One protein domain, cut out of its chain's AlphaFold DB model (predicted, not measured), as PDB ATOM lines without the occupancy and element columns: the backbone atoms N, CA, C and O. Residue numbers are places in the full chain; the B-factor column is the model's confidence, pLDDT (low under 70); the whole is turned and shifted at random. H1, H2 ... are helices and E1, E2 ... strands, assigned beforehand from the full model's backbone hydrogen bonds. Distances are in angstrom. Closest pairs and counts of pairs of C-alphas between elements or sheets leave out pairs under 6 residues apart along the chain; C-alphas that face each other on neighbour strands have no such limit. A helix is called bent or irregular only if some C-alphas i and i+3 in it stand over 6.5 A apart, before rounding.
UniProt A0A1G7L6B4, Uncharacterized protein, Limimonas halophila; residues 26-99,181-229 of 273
ATOM      1  N   ILE A  26     -12.230  29.421  -5.890       95.69
ATOM      2  CA  ILE A  26     -12.570  30.843  -5.936       95.69
ATOM      3  C   ILE A  26     -12.128  31.509  -4.633       95.69
ATOM      4  O   ILE A  26     -12.334  30.997  -3.530       95.69
ATOM      5  N   HIS A  27     -11.506  32.677  -4.756       97.12
ATOM      6  CA  HIS A  27     -11.220  33.546  -3.625       97.12
ATOM      7  C   HIS A  27     -11.862  34.913  -3.829       97.12
ATOM      8  O   HIS A  27     -11.637  35.559  -4.848       97.12
ATOM      9  N   VAL A  28     -12.622  35.381  -2.847       95.88
ATOM     10  CA  VAL A  28     -13.263  36.693  -2.898       95.88
ATOM     11  C   VAL A  28     -12.790  37.597  -1.772       95.88
ATOM     12  O   VAL A  28     -12.495  37.154  -0.662       95.88
ATOM     13  N   SER A  29     -12.699  38.887  -2.069       94.56
ATOM     14  CA  SER A  29     -12.363  39.902  -1.076       94.56
ATOM     15  C   SER A  29     -13.010  41.246  -1.420       94.56
ATOM     16  O   SER A  29     -13.791  41.370  -2.360       94.56
ATOM     17  N   TYR A  30     -12.685  42.268  -0.643       94.75
ATOM     18  CA  TYR A  30     -13.199  43.622  -0.779       94.75
ATOM     19  C   TYR A  30     -12.046  44.610  -0.890       94.75
ATOM     20  O   TYR A  30     -10.926  44.366  -0.425       94.75
ATOM     21  N   HIS A  31     -12.313  45.758  -1.496       91.56
ATOM     22  CA  HIS A  31     -11.356  46.837  -1.612       91.56
ATOM     23  C   HIS A  31     -10.906  47.261  -0.218       91.56
ATOM     24  O   HIS A  31     -11.722  47.508   0.670       91.56
ATOM     25  N   LYS A  32      -9.582  47.322  -0.037       91.81
ATOM     26  CA  LYS A  32      -8.888  47.505   1.254       91.81
ATOM     27  C   LYS A  32      -8.925  46.309   2.216       91.81
ATOM     28  O   LYS A  32      -8.575  46.476   3.385       91.81
ATOM     29  N   ASN A  33      -9.212  45.103   1.724       94.75
ATOM     30  CA  ASN A  33      -9.173  43.876   2.518       94.75
ATOM     31  C   ASN A  33      -8.128  42.853   2.028       94.75
ATOM     32  O   ASN A  33      -8.446  41.813   1.460       94.75
ATOM     33  N   LEU A  34      -6.839  43.143   2.235       93.81
ATOM     34  CA  LEU A  34      -5.731  42.200   1.985       93.81
ATOM     35  C   LEU A  34      -5.599  41.646   0.550       93.81
ATOM     36  O   LEU A  34      -4.797  40.741   0.330       93.81
ATOM     37  N   THR A  35      -6.271  42.218  -0.452       91.50
ATOM     38  CA  THR A  35      -6.163  41.772  -1.852       91.50
ATOM     39  C   THR A  35      -4.715  41.733  -2.347       91.50
ATOM     40  O   THR A  35      -4.261  40.726  -2.886       91.50
ATOM     41  N   VAL A  36      -3.956  42.812  -2.116       91.88
ATOM     42  CA  VAL A  36      -2.542  42.903  -2.523       91.88
ATOM     43  C   VAL A  36      -1.690  41.866  -1.791       91.88
ATOM     44  O   VAL A  36      -0.775  41.292  -2.377       91.88
ATOM     45  N   PHE A  37      -1.994  41.600  -0.517       94.44
ATOM     46  CA  PHE A  37      -1.311  40.570   0.262       94.44
ATOM     47  C   PHE A  37      -1.572  39.174  -0.320       94.44
ATOM     48  O   PHE A  37      -0.620  38.415  -0.520       94.44
ATOM     49  N   PHE A  38      -2.833  38.851  -0.618       96.62
ATOM     50  CA  PHE A  38      -3.217  37.559  -1.181       96.62
ATOM     51  C   PHE A  38      -2.553  37.335  -2.540       96.62
ATOM     52  O   PHE A  38      -1.837  36.353  -2.724       96.62
ATOM     53  N   ASP A  39      -2.694  38.292  -3.459       95.81
ATOM     54  CA  ASP A  39      -2.101  38.217  -4.793       95.81
ATOM     55  C   ASP A  39      -0.567  38.092  -4.729       95.81
ATOM     56  O   ASP A  39       0.023  37.178  -5.309       95.81
ATOM     57  N   ALA A  40       0.109  38.921  -3.927       95.38
ATOM     58  CA  ALA A  40       1.562  38.850  -3.772       95.38
ATOM     59  C   ALA A  40       2.050  37.547  -3.106       95.38
ATOM     60  O   ALA A  40       3.192  37.134  -3.348       95.38
ATOM     61  N   THR A  41       1.221  36.916  -2.270       97.06
ATOM     62  CA  THR A  41       1.481  35.596  -1.676       97.06
ATOM     63  C   THR A  41       1.321  34.504  -2.727       97.06
ATOM     64  O   THR A  41       2.232  33.697  -2.917       97.06
ATOM     65  N   MET A  42       0.228  34.521  -3.489       97.69
ATOM     66  CA  MET A  42      -0.035  33.536  -4.535       97.69
ATOM     67  C   MET A  42       0.986  33.584  -5.673       97.69
ATOM     68  O   MET A  42       1.368  32.535  -6.191       97.69
ATOM     69  N   ARG A  43       1.542  34.760  -6.002       96.81
ATOM     70  CA  ARG A  43       2.688  34.866  -6.927       96.81
ATOM     71  C   ARG A  43       3.919  34.097  -6.431       96.81
ATOM     72  O   ARG A  43       4.607  33.467  -7.236       96.81
ATOM     73  N   LEU A  44       4.202  34.123  -5.123       97.31
ATOM     74  CA  LEU A  44       5.302  33.347  -4.536       97.31
ATOM     75  C   LEU A  44       4.997  31.847  -4.557       97.31
ATOM     76  O   LEU A  44       5.868  31.066  -4.931       97.31
ATOM     77  N   VAL A  45       3.760  31.452  -4.234       97.69
ATOM     78  CA  VAL A  45       3.312  30.051  -4.322       97.69
ATOM     79  C   VAL A  45       3.440  29.530  -5.754       97.69
ATOM     80  O   VAL A  45       4.013  28.463  -5.968       97.69
ATOM     81  N   ARG A  46       2.995  30.297  -6.755       97.06
ATOM     82  CA  ARG A  46       3.155  29.956  -8.177       97.06
ATOM     83  C   ARG A  46       4.623  29.735  -8.536       97.06
ATOM     84  O   ARG A  46       4.944  28.733  -9.169       97.06
ATOM     85  N   LYS A  47       5.517  30.641  -8.121       97.19
ATOM     86  CA  LYS A  47       6.961  30.518  -8.381       97.19
ATOM     87  C   LYS A  47       7.543  29.258  -7.731       97.19
ATOM     88  O   LYS A  47       8.212  28.485  -8.404       97.19
ATOM     89  N   ALA A  48       7.255  29.034  -6.451       96.81
ATOM     90  CA  ALA A  48       7.777  27.901  -5.686       96.81
ATOM     91  C   ALA A  48       7.214  26.543  -6.142       96.81
ATOM     92  O   ALA A  48       7.857  25.516  -5.965       96.81
ATOM     93  N   THR A  49       6.032  26.532  -6.759       95.88
ATOM     94  CA  THR A  49       5.410  25.323  -7.322       95.88
ATOM     95  C   THR A  49       5.694  25.139  -8.814       95.88
ATOM     96  O   THR A  49       5.052  24.306  -9.453       95.88
ATOM     97  N   LEU A  50       6.631  25.913  -9.382       95.44
ATOM     98  CA  LEU A  50       6.995  25.884 -10.805       95.44
ATOM     99  C   LEU A  50       5.776  26.017 -11.736       95.44
ATOM    100  O   LEU A  50       5.674  25.357 -12.764       95.44
ATOM    101  N   GLY A  51       4.810  26.852 -11.347       93.38
ATOM    102  CA  GLY A  51       3.601  27.109 -12.125       93.38
ATOM    103  C   GLY A  51       2.475  26.087 -11.958       93.38
ATOM    104  O   GLY A  51       1.414  26.300 -12.541       93.38
ATOM    105  N   ARG A  52       2.647  25.027 -11.150       91.19
ATOM    106  CA  ARG A  52       1.574  24.045 -10.885       91.19
ATOM    107  C   ARG A  52       0.350  24.686 -10.232       91.19
ATOM    108  O   ARG A  52      -0.772  24.328 -10.569       91.19
ATOM    109  N   VAL A  53       0.558  25.646  -9.328       94.88
ATOM    110  CA  VAL A  53      -0.522  26.484  -8.794       94.88
ATOM    111  C   VAL A  53      -0.637  27.733  -9.657       94.88
ATOM    112  O   VAL A  53       0.236  28.606  -9.626       94.88
ATOM    113  N   ARG A  54      -1.720  27.828 -10.430       95.62
ATOM    114  CA  ARG A  54      -2.010  28.991 -11.272       95.62
ATOM    115  C   ARG A  54      -3.002  29.894 -10.560       95.62
ATOM    116  O   ARG A  54      -4.102  29.458 -10.235       95.62
ATOM    117  N   HIS A  55      -2.608  31.142 -10.338       96.56
ATOM    118  CA  HIS A  55      -3.454  32.159  -9.726       96.56
ATOM    119  C   HIS A  55      -3.588  33.376 -10.633       96.56
ATOM    120  O   HIS A  55      -2.614  33.779 -11.276       96.56
ATOM    121  N   LYS A  56      -4.795  33.943 -10.665       96.69
ATOM    122  CA  LYS A  56      -5.086  35.225 -11.300       96.69
ATOM    123  C   LYS A  56      -6.066  36.009 -10.445       96.69
ATOM    124  O   LYS A  56      -7.119  35.499 -10.067       96.69
ATOM    125  N   HIS A  57      -5.711  37.261 -10.186       96.25
ATOM    126  CA  HIS A  57      -6.634  38.246  -9.656       96.25
ATOM    127  C   HIS A  57      -7.262  39.060 -10.796       96.25
ATOM    128  O   HIS A  57      -6.547  39.522 -11.689       96.25
ATOM    129  N   PHE A  58      -8.583  39.219 -10.751       94.94
ATOM    130  CA  PHE A  58      -9.403  39.909 -11.750       94.94
ATOM    131  C   PHE A  58      -9.888  41.288 -11.282       94.94
ATOM    132  O   PHE A  58     -10.756  41.872 -11.919       94.94
ATOM    133  N   ASN A  59      -9.356  41.827 -10.177       91.12
ATOM    134  CA  ASN A  59      -9.831  43.087  -9.595       91.12
ATOM    135  C   ASN A  59     -11.355  43.040  -9.398       91.12
ATOM    136  O   ASN A  59     -11.824  42.095  -8.768       91.12
ATOM    137  N   SER A  60     -12.111  43.995  -9.946       90.06
ATOM    138  CA  SER A  60     -13.582  43.957  -9.994       90.06
ATOM    139  C   SER A  60     -14.119  43.691 -11.417       90.06
ATOM    140  O   SER A  60     -15.249  44.053 -11.729       90.06
ATOM    141  N   GLU A  61     -13.342  43.067 -12.308       91.56
ATOM    142  CA  GLU A  61     -13.758  42.734 -13.684       91.56
ATOM    143  C   GLU A  61     -14.609  41.444 -13.714       91.56
ATOM    144  O   GLU A  61     -14.138  40.383 -14.134       91.56
ATOM    145  N   ALA A  62     -15.865  41.511 -13.255       91.88
ATOM    146  CA  ALA A  62     -16.749  40.342 -13.114       91.88
ATOM    147  C   ALA A  62     -16.977  39.581 -14.433       91.88
ATOM    148  O   ALA A  62     -16.845  38.359 -14.471       91.88
ATOM    149  N   GLU A  63     -17.245  40.279 -15.538       91.69
ATOM    150  CA  GLU A  63     -17.473  39.621 -16.831       91.69
ATOM    151  C   GLU A  63     -16.243  38.850 -17.318       91.69
ATOM    152  O   GLU A  63     -16.341  37.737 -17.835       91.69
ATOM    153  N   ARG A  64     -15.059  39.443 -17.144       93.44
ATOM    154  CA  ARG A  64     -13.801  38.796 -17.503       93.44
ATOM    155  C   ARG A  64     -13.541  37.591 -16.612       93.44
ATOM    156  O   ARG A  64     -13.135  36.544 -17.110       93.44
ATOM    157  N   PHE A  65     -13.806  37.730 -15.315       94.56
ATOM    158  CA  PHE A  65     -13.721  36.632 -14.368       94.56
ATOM    159  C   PHE A  65     -14.597  35.457 -14.819       94.56
ATOM    160  O   PHE A  65     -14.076  34.355 -14.953       94.56
ATOM    161  N   LEU A  66     -15.871  35.686 -15.155       92.31
ATOM    162  CA  LEU A  66     -16.790  34.638 -15.623       92.31
ATOM    163  C   LEU A  66     -16.279  33.900 -16.869       92.31
ATOM    164  O   LEU A  66     -16.449  32.689 -16.979       92.31
ATOM    165  N   ARG A  67     -15.609  34.601 -17.790       93.12
ATOM    166  CA  ARG A  67     -15.046  33.984 -19.003       93.12
ATOM    167  C   ARG A  67     -13.752  33.208 -18.756       93.12
ATOM    168  O   ARG A  67     -13.507  32.203 -19.417       93.12
ATOM    169  N   GLU A  68     -12.895  33.686 -17.855       94.38
ATOM    170  CA  GLU A  68     -11.494  33.245 -17.777       94.38
ATOM    171  C   GLU A  68     -11.149  32.456 -16.500       94.38
ATOM    172  O   GLU A  68     -10.109  31.793 -16.465       94.38
ATOM    173  N   HIS A  69     -11.976  32.491 -15.446       93.50
ATOM    174  CA  HIS A  69     -11.611  31.930 -14.134       93.50
ATOM    175  C   HIS A  69     -11.256  30.435 -14.195       93.50
ATOM    176  O   HIS A  69     -10.328  29.992 -13.514       93.50
ATOM    177  N   GLY A  70     -11.931  29.666 -15.059       91.81
ATOM    178  CA  GLY A  70     -11.720  28.226 -15.221       91.81
ATOM    179  C   GLY A  70     -10.320  27.830 -15.707       91.81
ATOM    180  O   GLY A  70      -9.936  26.666 -15.564       91.81
ATOM    181  N   ALA A  71      -9.531  28.775 -16.234       92.81
ATOM    182  CA  ALA A  71      -8.148  28.552 -16.655       92.81
ATOM    183  C   ALA A  71      -7.142  28.516 -15.486       92.81
ATOM    184  O   ALA A  71      -5.970  28.173 -15.687       92.81
ATOM    185  N   TYR A  72      -7.573  28.843 -14.267       94.75
ATOM    186  CA  TYR A  72      -6.714  28.973 -13.092       94.75
ATOM    187  C   TYR A  72      -7.067  27.947 -12.014       94.75
ATOM    188  O   TYR A  72      -8.192  27.466 -11.927       94.75
ATOM    189  N   THR A  73      -6.080  27.604 -11.185       94.81
ATOM    190  CA  THR A  73      -6.300  26.764 -10.001       94.81
ATOM    191  C   THR A  73      -6.979  27.576  -8.895       94.81
ATOM    192  O   THR A  73      -7.840  27.095  -8.176       94.81
ATOM    193  N   ILE A  74      -6.605  28.846  -8.747       95.62
ATOM    194  CA  ILE A  74      -7.329  29.785  -7.889       95.62
ATOM    195  C   ILE A  74      -7.568  31.054  -8.695       95.62
ATOM    196  O   ILE A  74      -6.615  31.708  -9.121       95.62
ATOM    197  N   ALA A  75      -8.823  31.435  -8.877       96.38
ATOM    198  CA  ALA A  75      -9.184  32.738  -9.419       96.38
ATOM    199  C   ALA A  75      -9.694  33.626  -8.285       96.38
ATOM    200  O   ALA A  75     -10.400  33.146  -7.397       96.38
ATOM    201  N   SER A  76      -9.342  34.914  -8.300       96.62
ATOM    202  CA  SER A  76      -9.856  35.853  -7.305       96.62
ATOM    203  C   SER A  76     -10.526  37.089  -7.881       96.62
ATOM    204  O   SER A  76     -10.002  37.703  -8.809       96.62
ATOM    205  N   LEU A  77     -11.640  37.481  -7.268       94.94
ATOM    206  CA  LEU A  77     -12.466  38.635  -7.622       94.94
ATOM    207  C   LEU A  77     -12.709  39.487  -6.372       94.94
ATOM    208  O   LEU A  77     -12.850  38.948  -5.276       94.94
ATOM    209  N   ASN A  78     -12.759  40.805  -6.522       92.88
ATOM    210  CA  ASN A  78     -13.124  41.710  -5.441       92.88
ATOM    211  C   ASN A  78     -14.456  42.391  -5.702       92.88
ATOM    212  O   ASN A  78     -14.853  42.572  -6.849       92.88
ATOM    213  N   ASN A  79     -15.042  42.885  -4.614       88.31
ATOM    214  CA  ASN A  79     -16.088  43.902  -4.604       88.31
ATOM    215  C   ASN A  79     -17.434  43.487  -5.182       88.31
ATOM    216  O   ASN A  79     -18.347  44.292  -5.132       88.31
ATOM    217  N   HIS A  80     -17.593  42.270  -5.684       89.31
ATOM    218  CA  HIS A  80     -18.859  41.813  -6.246       89.31
ATOM    219  C   HIS A  80     -19.640  40.948  -5.258       89.31
ATOM    220  O   HIS A  80     -19.018  40.225  -4.467       89.31
ATOM    221  N   PRO A  81     -20.985  40.988  -5.298       86.56
ATOM    222  CA  PRO A  81     -21.797  39.956  -4.663       86.56
ATOM    223  C   PRO A  81     -21.506  38.580  -5.299       86.56
ATOM    224  O   PRO A  81     -20.787  38.493  -6.303       86.56
ATOM    225  N   PRO A  82     -22.054  37.490  -4.735       87.38
ATOM    226  CA  PRO A  82     -22.271  36.257  -5.481       87.38
ATOM    227  C   PRO A  82     -22.747  36.532  -6.912       87.38
ATOM    228  O   PRO A  82     -23.681  37.302  -7.115       87.38
ATOM    229  N   LEU A  83     -22.080  35.933  -7.896       86.06
ATOM    230  CA  LEU A  83     -22.461  36.048  -9.299       86.06
ATOM    231  C   LEU A  83     -23.376  34.876  -9.643       86.06
ATOM    232  O   LEU A  83     -22.911  33.740  -9.656       86.06
ATOM    233  N   ASP A  84     -24.640  35.145  -9.963       85.94
ATOM    234  CA  ASP A  84     -25.655  34.107 -10.214       85.94
ATOM    235  C   ASP A  84     -25.235  33.078 -11.276       85.94
ATOM    236  O   ASP A  84     -25.603  31.908 -11.213       85.94
ATOM    237  N   SER A  85     -24.427  33.499 -12.250       84.12
ATOM    238  CA  SER A  85     -23.938  32.653 -13.340       84.12
ATOM    239  C   SER A  85     -22.742  31.765 -12.975       84.12
ATOM    240  O   SER A  85     -22.240  31.050 -13.842       84.12
ATOM    241  N   LEU A  86     -22.212  31.852 -11.752       85.12
ATOM    242  CA  LEU A  86     -21.022  31.112 -11.346       85.12
ATOM    243  C   LEU A  86     -21.387  29.823 -10.599       85.12
ATOM    244  O   LEU A  86     -22.194  29.812  -9.675       85.12
ATOM    245  N   ASP A  87     -20.740  28.724 -10.986       84.50
ATOM    246  CA  ASP A  87     -20.837  27.442 -10.289       84.50
ATOM    247  C   ASP A  87     -20.012  27.485  -8.994       84.50
ATOM    248  O   ASP A  87     -18.783  27.368  -9.006       84.50
ATOM    249  N   TYR A  88     -20.704  27.645  -7.869       84.25
ATOM    250  CA  TYR A  88     -20.117  27.633  -6.531       84.25
ATOM    251  C   TYR A  88     -20.143  26.249  -5.879       84.25
ATOM    252  O   TYR A  88     -20.134  26.166  -4.660       84.25
ATOM    253  N   THR A  89     -20.169  25.147  -6.632       84.38
ATOM    254  CA  THR A  89     -20.038  23.799  -6.040       84.38
ATOM    255  C   THR A  89     -18.612  23.493  -5.556       84.38
ATOM    256  O   THR A  89     -18.420  22.701  -4.634       84.38
ATOM    257  N   GLY A  90     -17.596  24.132  -6.148       88.00
ATOM    258  CA  GLY A  90     -16.185  24.019  -5.751       88.00
ATOM    259  C   GLY A  90     -15.806  24.936  -4.579       88.00
ATOM    260  O   GLY A  90     -16.525  25.885  -4.297       88.00
ATOM    261  N   PRO A  91     -14.684  24.699  -3.876       93.44
ATOM    262  CA  PRO A  91     -14.346  25.432  -2.657       93.44
ATOM    263  C   PRO A  91     -14.195  26.942  -2.896       93.44
ATOM    264  O   PRO A  91     -13.471  27.395  -3.792       93.44
ATOM    265  N   VAL A  92     -14.853  27.723  -2.037       95.81
ATOM    266  CA  VAL A  92     -14.798  29.186  -2.038       95.81
ATOM    267  C   VAL A  92     -14.144  29.652  -0.750       95.81
ATOM    268  O   VAL A  92     -14.402  29.128   0.328       95.81
ATOM    269  N   THR A  93     -13.293  30.664  -0.848       97.31
ATOM    270  CA  THR A  93     -12.751  31.363   0.322       97.31
ATOM    271  C   THR A  93     -13.086  32.831   0.242       97.31
ATOM    272  O   THR A  93     -13.053  33.408  -0.842       97.31
ATOM    273  N   GLN A  94     -13.314  33.449   1.390       96.81
ATOM    274  CA  GLN A  94     -13.509  34.880   1.485       96.81
ATOM    275  C   GLN A  94     -12.668  35.470   2.600       96.81
ATOM    276  O   GLN A  94     -12.609  34.927   3.703       96.81
ATOM    277  N   PHE A  95     -12.050  36.614   2.320       97.69
ATOM    278  CA  PHE A  95     -11.566  37.484   3.380       97.69
ATOM    279  C   PHE A  95     -12.637  38.517   3.704       97.69
ATOM    280  O   PHE A  95     -13.133  39.214   2.816       97.69
ATOM    281  N   VAL A  96     -12.956  38.646   4.989       97.31
ATOM    282  CA  VAL A  96     -13.831  39.694   5.530       97.31
ATOM    283  C   VAL A  96     -13.035  40.575   6.479       97.31
ATOM    284  O   VAL A  96     -12.070  40.131   7.092       97.31
ATOM    285  N   ARG A  97     -13.403  41.845   6.556       97.06
ATOM    286  CA  ARG A  97     -12.860  42.809   7.511       97.06
ATOM    287  C   ARG A  97     -14.030  43.570   8.090       97.06
ATOM    288  O   ARG A  97     -15.021  43.756   7.382       97.06
ATOM    289  N   ASP A  98     -13.888  44.025   9.330       97.81
ATOM    290  CA  ASP A  98     -14.880  44.885   9.957       97.81
ATOM    291  C   ASP A  98     -15.220  46.053   9.000       97.81
ATOM    292  O   ASP A  98     -14.316  46.795   8.585       97.81
ATOM    293  N   PRO A  99     -16.496  46.196   8.590       97.75
ATOM    294  CA  PRO A  99     -16.909  47.186   7.599       97.75
ATOM    295  C   PRO A  99     -16.578  48.621   8.024       97.75
ATOM    296  O   PRO A  99     -16.286  49.455   7.170       97.75
ATOM    297  N   PRO A 181     -22.239  26.055   1.881       87.25
ATOM    298  CA  PRO A 181     -21.600  25.114   2.807       87.25
ATOM    299  C   PRO A 181     -20.084  24.980   2.604       87.25
ATOM    300  O   PRO A 181     -19.355  24.550   3.492       87.25
ATOM    301  N   ASN A 182     -19.596  25.346   1.427       91.81
ATOM    302  CA  ASN A 182     -18.205  25.268   0.990       91.81
ATOM    303  C   ASN A 182     -17.498  26.636   0.993       91.81
ATOM    304  O   ASN A 182     -16.405  26.765   0.428       91.81
ATOM    305  N   LEU A 183     -18.107  27.647   1.617       95.31
ATOM    306  CA  LEU A 183     -17.498  28.951   1.837       95.31
ATOM    307  C   LEU A 183     -16.673  28.942   3.129       95.31
ATOM    308  O   LEU A 183     -17.203  28.830   4.231       95.31
ATOM    309  N   LEU A 184     -15.358  29.121   2.999       97.00
ATOM    310  CA  LEU A 184     -14.479  29.416   4.125       97.00
ATOM    311  C   LEU A 184     -14.300  30.929   4.273       97.00
ATOM    312  O   LEU A 184     -13.548  31.553   3.518       97.00
ATOM    313  N   THR A 185     -14.931  31.497   5.294       97.06
ATOM    314  CA  THR A 185     -14.747  32.897   5.688       97.06
ATOM    315  C   THR A 185     -13.596  33.035   6.683       97.06
ATOM    316  O   THR A 185     -13.534  32.333   7.692       97.06
ATOM    317  N   LEU A 186     -12.669  33.949   6.398       97.88
ATOM    318  CA  LEU A 186     -11.541  34.295   7.261       97.88
ATOM    319  C   LEU A 186     -11.574  35.790   7.565       97.88
ATOM    320  O   LEU A 186     -11.606  36.624   6.658       97.88
ATOM    321  N   HIS A 187     -11.527  36.122   8.851       97.75
ATOM    322  CA  HIS A 187     -11.527  37.506   9.304       97.75
ATOM    323  C   HIS A 187     -10.134  38.115   9.197       97.75
ATOM    324  O   HIS A 187      -9.126  37.465   9.487       97.75
ATOM    325  N   TYR A 188     -10.087  39.392   8.842       97.38
ATOM    326  CA  TYR A 188      -8.875  40.193   8.755       97.38
ATOM    327  C   TYR A 188      -8.018  40.057  10.016       97.38
ATOM    328  O   TYR A 188      -6.824  39.788   9.923       97.38
ATOM    329  N   GLU A 189      -8.644  40.155  11.190       95.50
ATOM    330  CA  GLU A 189      -8.023  40.058  12.512       95.50
ATOM    331  C   GLU A 189      -7.313  38.716  12.717       95.50
ATOM    332  O   GLU A 189      -6.236  38.651  13.313       95.50
ATOM    333  N   GLU A 190      -7.903  37.634  12.206       95.88
ATOM    334  CA  GLU A 190      -7.309  36.304  12.258       95.88
ATOM    335  C   GLU A 190      -6.096  36.211  11.328       95.88
ATOM    336  O   GLU A 190      -5.035  35.717  11.719       95.88
ATOM    337  N   ILE A 191      -6.237  36.734  10.108       96.88
ATOM    338  CA  ILE A 191      -5.195  36.684   9.083       96.88
ATOM    339  C   ILE A 191      -3.978  37.496   9.521       96.88
ATOM    340  O   ILE A 191      -2.853  37.016   9.407       96.88
ATOM    341  N   VAL A 192      -4.170  38.708  10.051       94.75
ATOM    342  CA  VAL A 192      -3.043  39.554  10.465       94.75
ATOM    343  C   VAL A 192      -2.332  39.041  11.715       94.75
ATOM    344  O   VAL A 192      -1.153  39.347  11.898       94.75
ATOM    345  N   ARG A 193      -3.021  38.246  12.547       95.44
ATOM    346  CA  ARG A 193      -2.441  37.585  13.725       95.44
ATOM    347  C   ARG A 193      -1.484  36.462  13.328       95.44
ATOM    348  O   ARG A 193      -0.405  36.363  13.900       95.44
ATOM    349  N   ASP A 194      -1.854  35.637  12.347       96.94
ATOM    350  CA  ASP A 194      -0.970  34.604  11.791       96.94
ATOM    351  C   ASP A 194      -1.240  34.372  10.299       96.94
ATOM    352  O   ASP A 194      -1.946  33.443   9.890       96.94
ATOM    353  N   TYR A 195      -0.589  35.195   9.472       97.19
ATOM    354  CA  TYR A 195      -0.679  35.125   8.013       97.19
ATOM    355  C   TYR A 195      -0.379  33.720   7.479       97.19
ATOM    356  O   TYR A 195      -1.013  33.252   6.532       97.19
ATOM    357  N   GLY A 196       0.591  33.030   8.087       97.94
ATOM    358  CA  GLY A 196       1.010  31.702   7.660       97.94
ATOM    359  C   GLY A 196      -0.067  30.656   7.893       97.94
ATOM    360  O   GLY A 196      -0.362  29.863   6.997       97.94
ATOM    361  N   ARG A 197      -0.646  30.644   9.097       98.19
ATOM    362  CA  ARG A 197      -1.728  29.718   9.443       98.19
ATOM    363  C   ARG A 197      -2.971  29.988   8.602       98.19
ATOM    364  O   ARG A 197      -3.532  29.031   8.075       98.19
ATOM    365  N   ALA A 198      -3.349  31.252   8.412       98.19
ATOM    366  CA  ALA A 198      -4.488  31.615   7.572       98.19
ATOM    367  C   ALA A 198      -4.311  31.132   6.120       98.19
ATOM    368  O   ALA A 198      -5.195  30.474   5.575       98.19
ATOM    369  N   MET A 199      -3.141  31.355   5.512       98.31
ATOM    370  CA  MET A 199      -2.892  30.905   4.137       98.31
ATOM    371  C   MET A 199      -2.849  29.375   4.010       98.31
ATOM    372  O   MET A 199      -3.331  28.823   3.022       98.31
ATOM    373  N   ALA A 200      -2.311  28.671   5.012       98.19
ATOM    374  CA  ALA A 200      -2.360  27.211   5.040       98.19
ATOM    375  C   ALA A 200      -3.807  26.692   5.086       98.19
ATOM    376  O   ALA A 200      -4.123  25.752   4.361       98.19
ATOM    377  N   ARG A 201      -4.691  27.334   5.871       98.31
ATOM    378  CA  ARG A 201      -6.129  27.010   5.913       98.31
ATOM    379  C   ARG A 201      -6.802  27.219   4.557       98.31
ATOM    380  O   ARG A 201      -7.516  26.330   4.116       98.31
ATOM    381  N   VAL A 202      -6.529  28.339   3.877       97.88
ATOM    382  CA  VAL A 202      -7.052  28.601   2.521       97.88
ATOM    383  C   VAL A 202      -6.642  27.496   1.547       97.88
ATOM    384  O   VAL A 202      -7.478  26.961   0.828       97.88
ATOM    385  N   LEU A 203      -5.358  27.130   1.518       97.62
ATOM    386  CA  LEU A 203      -4.871  26.103   0.593       97.62
ATOM    387  C   LEU A 203      -5.397  24.707   0.948       97.62
ATOM    388  O   LEU A 203      -5.693  23.931   0.047       97.62
ATOM    389  N   ALA A 204      -5.540  24.392   2.235       97.31
ATOM    390  CA  ALA A 204      -6.157  23.143   2.669       97.31
ATOM    391  C   ALA A 204      -7.629  23.059   2.234       97.31
ATOM    392  O   ALA A 204      -8.033  22.046   1.674       97.31
ATOM    393  N   HIS A 205      -8.398  24.139   2.421       96.88
ATOM    394  CA  HIS A 205      -9.798  24.240   1.986       96.88
ATOM    395  C   HIS A 205      -9.956  24.059   0.476       96.88
ATOM    396  O   HIS A 205     -10.874  23.394   0.013       96.88
ATOM    397  N   HIS A 206      -8.998  24.575  -0.292       95.38
ATOM    398  CA  HIS A 206      -8.939  24.405  -1.745       95.38
ATOM    399  C   HIS A 206      -8.394  23.040  -2.200       95.38
ATOM    400  O   HIS A 206      -8.110  22.859  -3.383       95.38
ATOM    401  N   GLY A 207      -8.212  22.080  -1.286       94.44
ATOM    402  CA  GLY A 207      -7.807  20.709  -1.608       94.44
ATOM    403  C   GLY A 207      -6.325  20.538  -1.957       94.44
ATOM    404  O   GLY A 207      -5.938  19.531  -2.551       94.44
ATOM    405  N   PHE A 208      -5.462  21.505  -1.633       95.56
ATOM    406  CA  PHE A 208      -4.026  21.358  -1.871       95.56
ATOM    407  C   PHE A 208      -3.357  20.513  -0.787       95.56
ATOM    408  O   PHE A 208      -3.622  20.681   0.401       95.56
ATOM    409  N   GLY A 209      -2.421  19.649  -1.188       95.88
ATOM    410  CA  GLY A 209      -1.679  18.793  -0.261       95.88
ATOM    411  C   GLY A 209      -0.687  19.545   0.652       95.88
ATOM    412  O   GLY A 209      -0.342  20.704   0.385       95.88
ATOM    413  N   PRO A 210      -0.154  18.875   1.696       97.50
ATOM    414  CA  PRO A 210       0.659  19.501   2.748       97.50
ATOM    415  C   PRO A 210       1.883  20.282   2.250       97.50
ATOM    416  O   PRO A 210       2.219  21.323   2.811       97.50
ATOM    417  N   GLY A 211       2.529  19.836   1.166       97.81
ATOM    418  CA  GLY A 211       3.679  20.539   0.587       97.81
ATOM    419  C   GLY A 211       3.327  21.936   0.060       97.81
ATOM    420  O   GLY A 211       4.015  22.911   0.362       97.81
ATOM    421  N   VAL A 212       2.213  22.066  -0.668       97.19
ATOM    422  CA  VAL A 212       1.735  23.370  -1.167       97.19
ATOM    423  C   VAL A 212       1.259  24.244  -0.006       97.19
ATOM    424  O   VAL A 212       1.546  25.440   0.012       97.19
ATOM    425  N   GLN A 213       0.608  23.655   1.003       98.12
ATOM    426  CA  GLN A 213       0.218  24.373   2.221       98.12
ATOM    427  C   GLN A 213       1.436  24.936   2.976       98.12
ATOM    428  O   GLN A 213       1.401  26.080   3.429       98.12
ATOM    429  N   ALA A 214       2.527  24.170   3.091       98.38
ATOM    430  CA  ALA A 214       3.766  24.615   3.727       98.38
ATOM    431  C   ALA A 214       4.424  25.773   2.957       98.38
ATOM    432  O   ALA A 214       4.824  26.770   3.566       98.38
ATOM    433  N   ILE A 215       4.452  25.694   1.621       98.25
ATOM    434  CA  ILE A 215       4.909  26.788   0.751       98.25
ATOM    435  C   ILE A 215       4.052  28.041   0.970       98.25
ATOM    436  O   ILE A 215       4.592  29.126   1.183       98.25
ATOM    437  N   GLY A 216       2.723  27.903   0.957       98.19
ATOM    438  CA  GLY A 216       1.803  29.015   1.195       98.19
ATOM    439  C   GLY A 216       1.982  29.652   2.566       98.19
ATOM    440  O   GLY A 216       2.050  30.876   2.668       98.19
ATOM    441  N   ARG A 217       2.155  28.835   3.611       98.38
ATOM    442  CA  ARG A 217       2.462  29.296   4.971       98.38
ATOM    443  C   ARG A 217       3.737  30.135   5.004       98.38
ATOM    444  O   ARG A 217       3.735  31.222   5.581       98.38
ATOM    445  N   ALA A 218       4.820  29.643   4.403       98.12
ATOM    446  CA  ALA A 218       6.098  30.351   4.366       98.12
ATOM    447  C   ALA A 218       6.001  31.661   3.568       98.12
ATOM    448  O   ALA A 218       6.425  32.711   4.053       98.12
ATOM    449  N   ALA A 219       5.372  31.624   2.389       97.56
ATOM    450  CA  ALA A 219       5.149  32.797   1.549       97.56
ATOM    451  C   ALA A 219       4.336  33.877   2.280       97.56
ATOM    452  O   ALA A 219       4.722  35.047   2.281       97.56
ATOM    453  N   ALA A 220       3.253  33.484   2.950       97.25
ATOM    454  CA  ALA A 220       2.400  34.386   3.709       97.25
ATOM    455  C   ALA A 220       3.115  34.985   4.928       97.25
ATOM    456  O   ALA A 220       3.025  36.192   5.148       97.25
ATOM    457  N   ARG A 221       3.888  34.191   5.686       96.50
ATOM    458  CA  ARG A 221       4.724  34.703   6.793       96.50
ATOM    459  C   ARG A 221       5.733  35.729   6.305       96.50
ATOM    460  O   ARG A 221       5.854  36.796   6.900       96.50
ATOM    461  N   TYR A 222       6.412  35.435   5.199       95.19
ATOM    462  CA  TYR A 222       7.338  36.377   4.587       95.19
ATOM    463  C   TYR A 222       6.626  37.677   4.193       95.19
ATOM    464  O   TYR A 222       7.062  38.749   4.606       95.19
ATOM    465  N   ARG A 223       5.496  37.608   3.475       92.94
ATOM    466  CA  ARG A 223       4.714  38.798   3.083       92.94
ATOM    467  C   ARG A 223       4.159  39.582   4.270       92.94
ATOM    468  O   ARG A 223       4.091  40.805   4.208       92.94
ATOM    469  N   GLY A 224       3.800  38.886   5.342       88.12
ATOM    470  CA  GLY A 224       3.348  39.467   6.596       88.12
ATOM    471  C   GLY A 224       4.469  40.050   7.460       88.12
ATOM    472  O   GLY A 224       4.156  40.789   8.388       88.12
ATOM    473  N   SER A 225       5.742  39.758   7.181       88.44
ATOM    474  CA  SER A 225       6.895  40.254   7.948       88.44
ATOM    475  C   SER A 225       7.303  41.680   7.546       88.44
ATOM    476  O   SER A 225       7.021  42.092   6.419       88.44
ATOM    477  N   PRO A 226       8.035  42.429   8.397       82.81
ATOM    478  CA  PRO A 226       8.567  43.747   8.034       82.81
ATOM    479  C   PRO A 226       9.368  43.742   6.722       82.81
ATOM    480  O   PRO A 226       9.182  44.619   5.883       82.81
ATOM    481  N   ALA A 227      10.188  42.712   6.491       78.50
ATOM    482  CA  ALA A 227      10.983  42.579   5.269       78.50
ATOM    483  C   ALA A 227      10.121  42.399   4.004       78.50
ATOM    484  O   ALA A 227      10.505  42.855   2.925       78.50
ATOM    485  N   GLY A 228       8.958  41.751   4.126       75.81
ATOM    486  CA  GLY A 228       8.011  41.556   3.025       75.81
ATOM    487  C   GLY A 228       7.021  42.708   2.830       75.81
ATOM    488  O   GLY A 228       6.518  42.892   1.717       75.81
ATOM    489  N   ARG A 229       6.767  43.512   3.873       72.75
ATOM    490  CA  ARG A 229       5.885  44.691   3.858       72.75
ATOM    491  C   ARG A 229       6.604  45.916   3.279       72.75
ATOM    492  O   ARG A 229       6.848  46.893   3.970       72.75
TER     493      ARG A 229
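What this domain is: This is residues 26 to 99 and 181 to 229 of the 273 residues of an uncharacterized protein of Limimonas halophila (UniProt A0A1G7L6B4). A twisted sheet of five parallel strands has H1 and H4 packed over one face and H2 over the other, making three layers. H5 packs on H1 and H4 on their side away from the sheet, while short H3 follows directly on the edge strand E5, and the unnamed stretch 79 to 91 loops out on the side of H2. The 123 printed residues hold five named strands and five named helices, in the order E1 H1 E2 H2 E3 E4 E5 H3 H4 H5; the sheet runs E2 E3 E1 E4 E5, and the class is mixed, helices and strands. The whole is compact, with a radius of gyration of the C-alphas of 13.5 A and spans of 39 by 35 by 25 A.

Where its parts are: E1, residues 26 to 29, begins at C-alpha 26 (-12.570, 30.843, -5.936) and is 10.3 A long. H1, residues 35 to 48, is 20.0 A long, and E2, residues 55 to 57, 6.9 A. H2, residues 62 to 71, is 15.0 A long and irregular, with C-alphas 67 and 70 7.6 A apart. E3, residues 74 to 78, measures 13.5 A; E4, residues 92 to 96, 13.0 A; E5, residues 183 to 187, 12.8 A. H3, residues 188 to 193, is 8.5 A long, and H4, residues 195 to 205, 15.4 A. H5, residues 210 to 224, is 20.5 A long and ends at C-alpha 224 (3.348, 39.467, 6.596).

How they stand to each other: Within hydrogen-bond range are N 76 and O 56 between E2 and E3 at 2.9 A, N 27 and O 75 between E3 and E1 at 2.9 A, N 28 and O 93 between E1 and E4 at 2.8 A, and N 184 and O 92 between E4 and E5 at 2.8 A. E2, H2 and E3 form a strand-helix-strand unit, two parallel neighbour strands with a helix between, with a right-handed crossover. E1, H1 and E2 form a split one, with E3 between the strands, also right-handed. H1 and H4 are on the same face, at heights over the sheet of 9.0 A and 9.2 A; H2 is on the opposite face, at 9.0 A. H4 lies over E4 and runs along the strands, at 18 degrees to E4 on the local plane. H3 only grazes the sheet, with residues 188 to 191, and touches H4 only at the corner, where the C-alphas of Ile 191 and Ala 198 are closest at 5.3 A. H4 and H5 touch as a helical hairpin, at a shallow tilt of 33 degrees, only just short of steep; their closest C-alphas, of Gly 196 and Arg 217, are 3.9 A apart. H5 touches H1 at a steep tilt of 48 degrees, opposite ways, the C-alphas of Thr 41 and Ala 220 being closest at 5.6 A. Every O i to N i+4 pair is within hydrogen-bond range in H3, H4 and H5, against 9 of 10 in H1 and 4 of 6 in H2.

The domain as a whole: The C-alphas farthest apart, of Ser 85 and Ala 227, are 40.8 A apart. Residues 100 to 180 are not printed, and C-alphas 99 and 181 are 23.1 A apart across the cut. The link from E3 to E4 is long, with 13 residues. The mean pLDDT of the printed part is 94.0, and no printed residue is under 70.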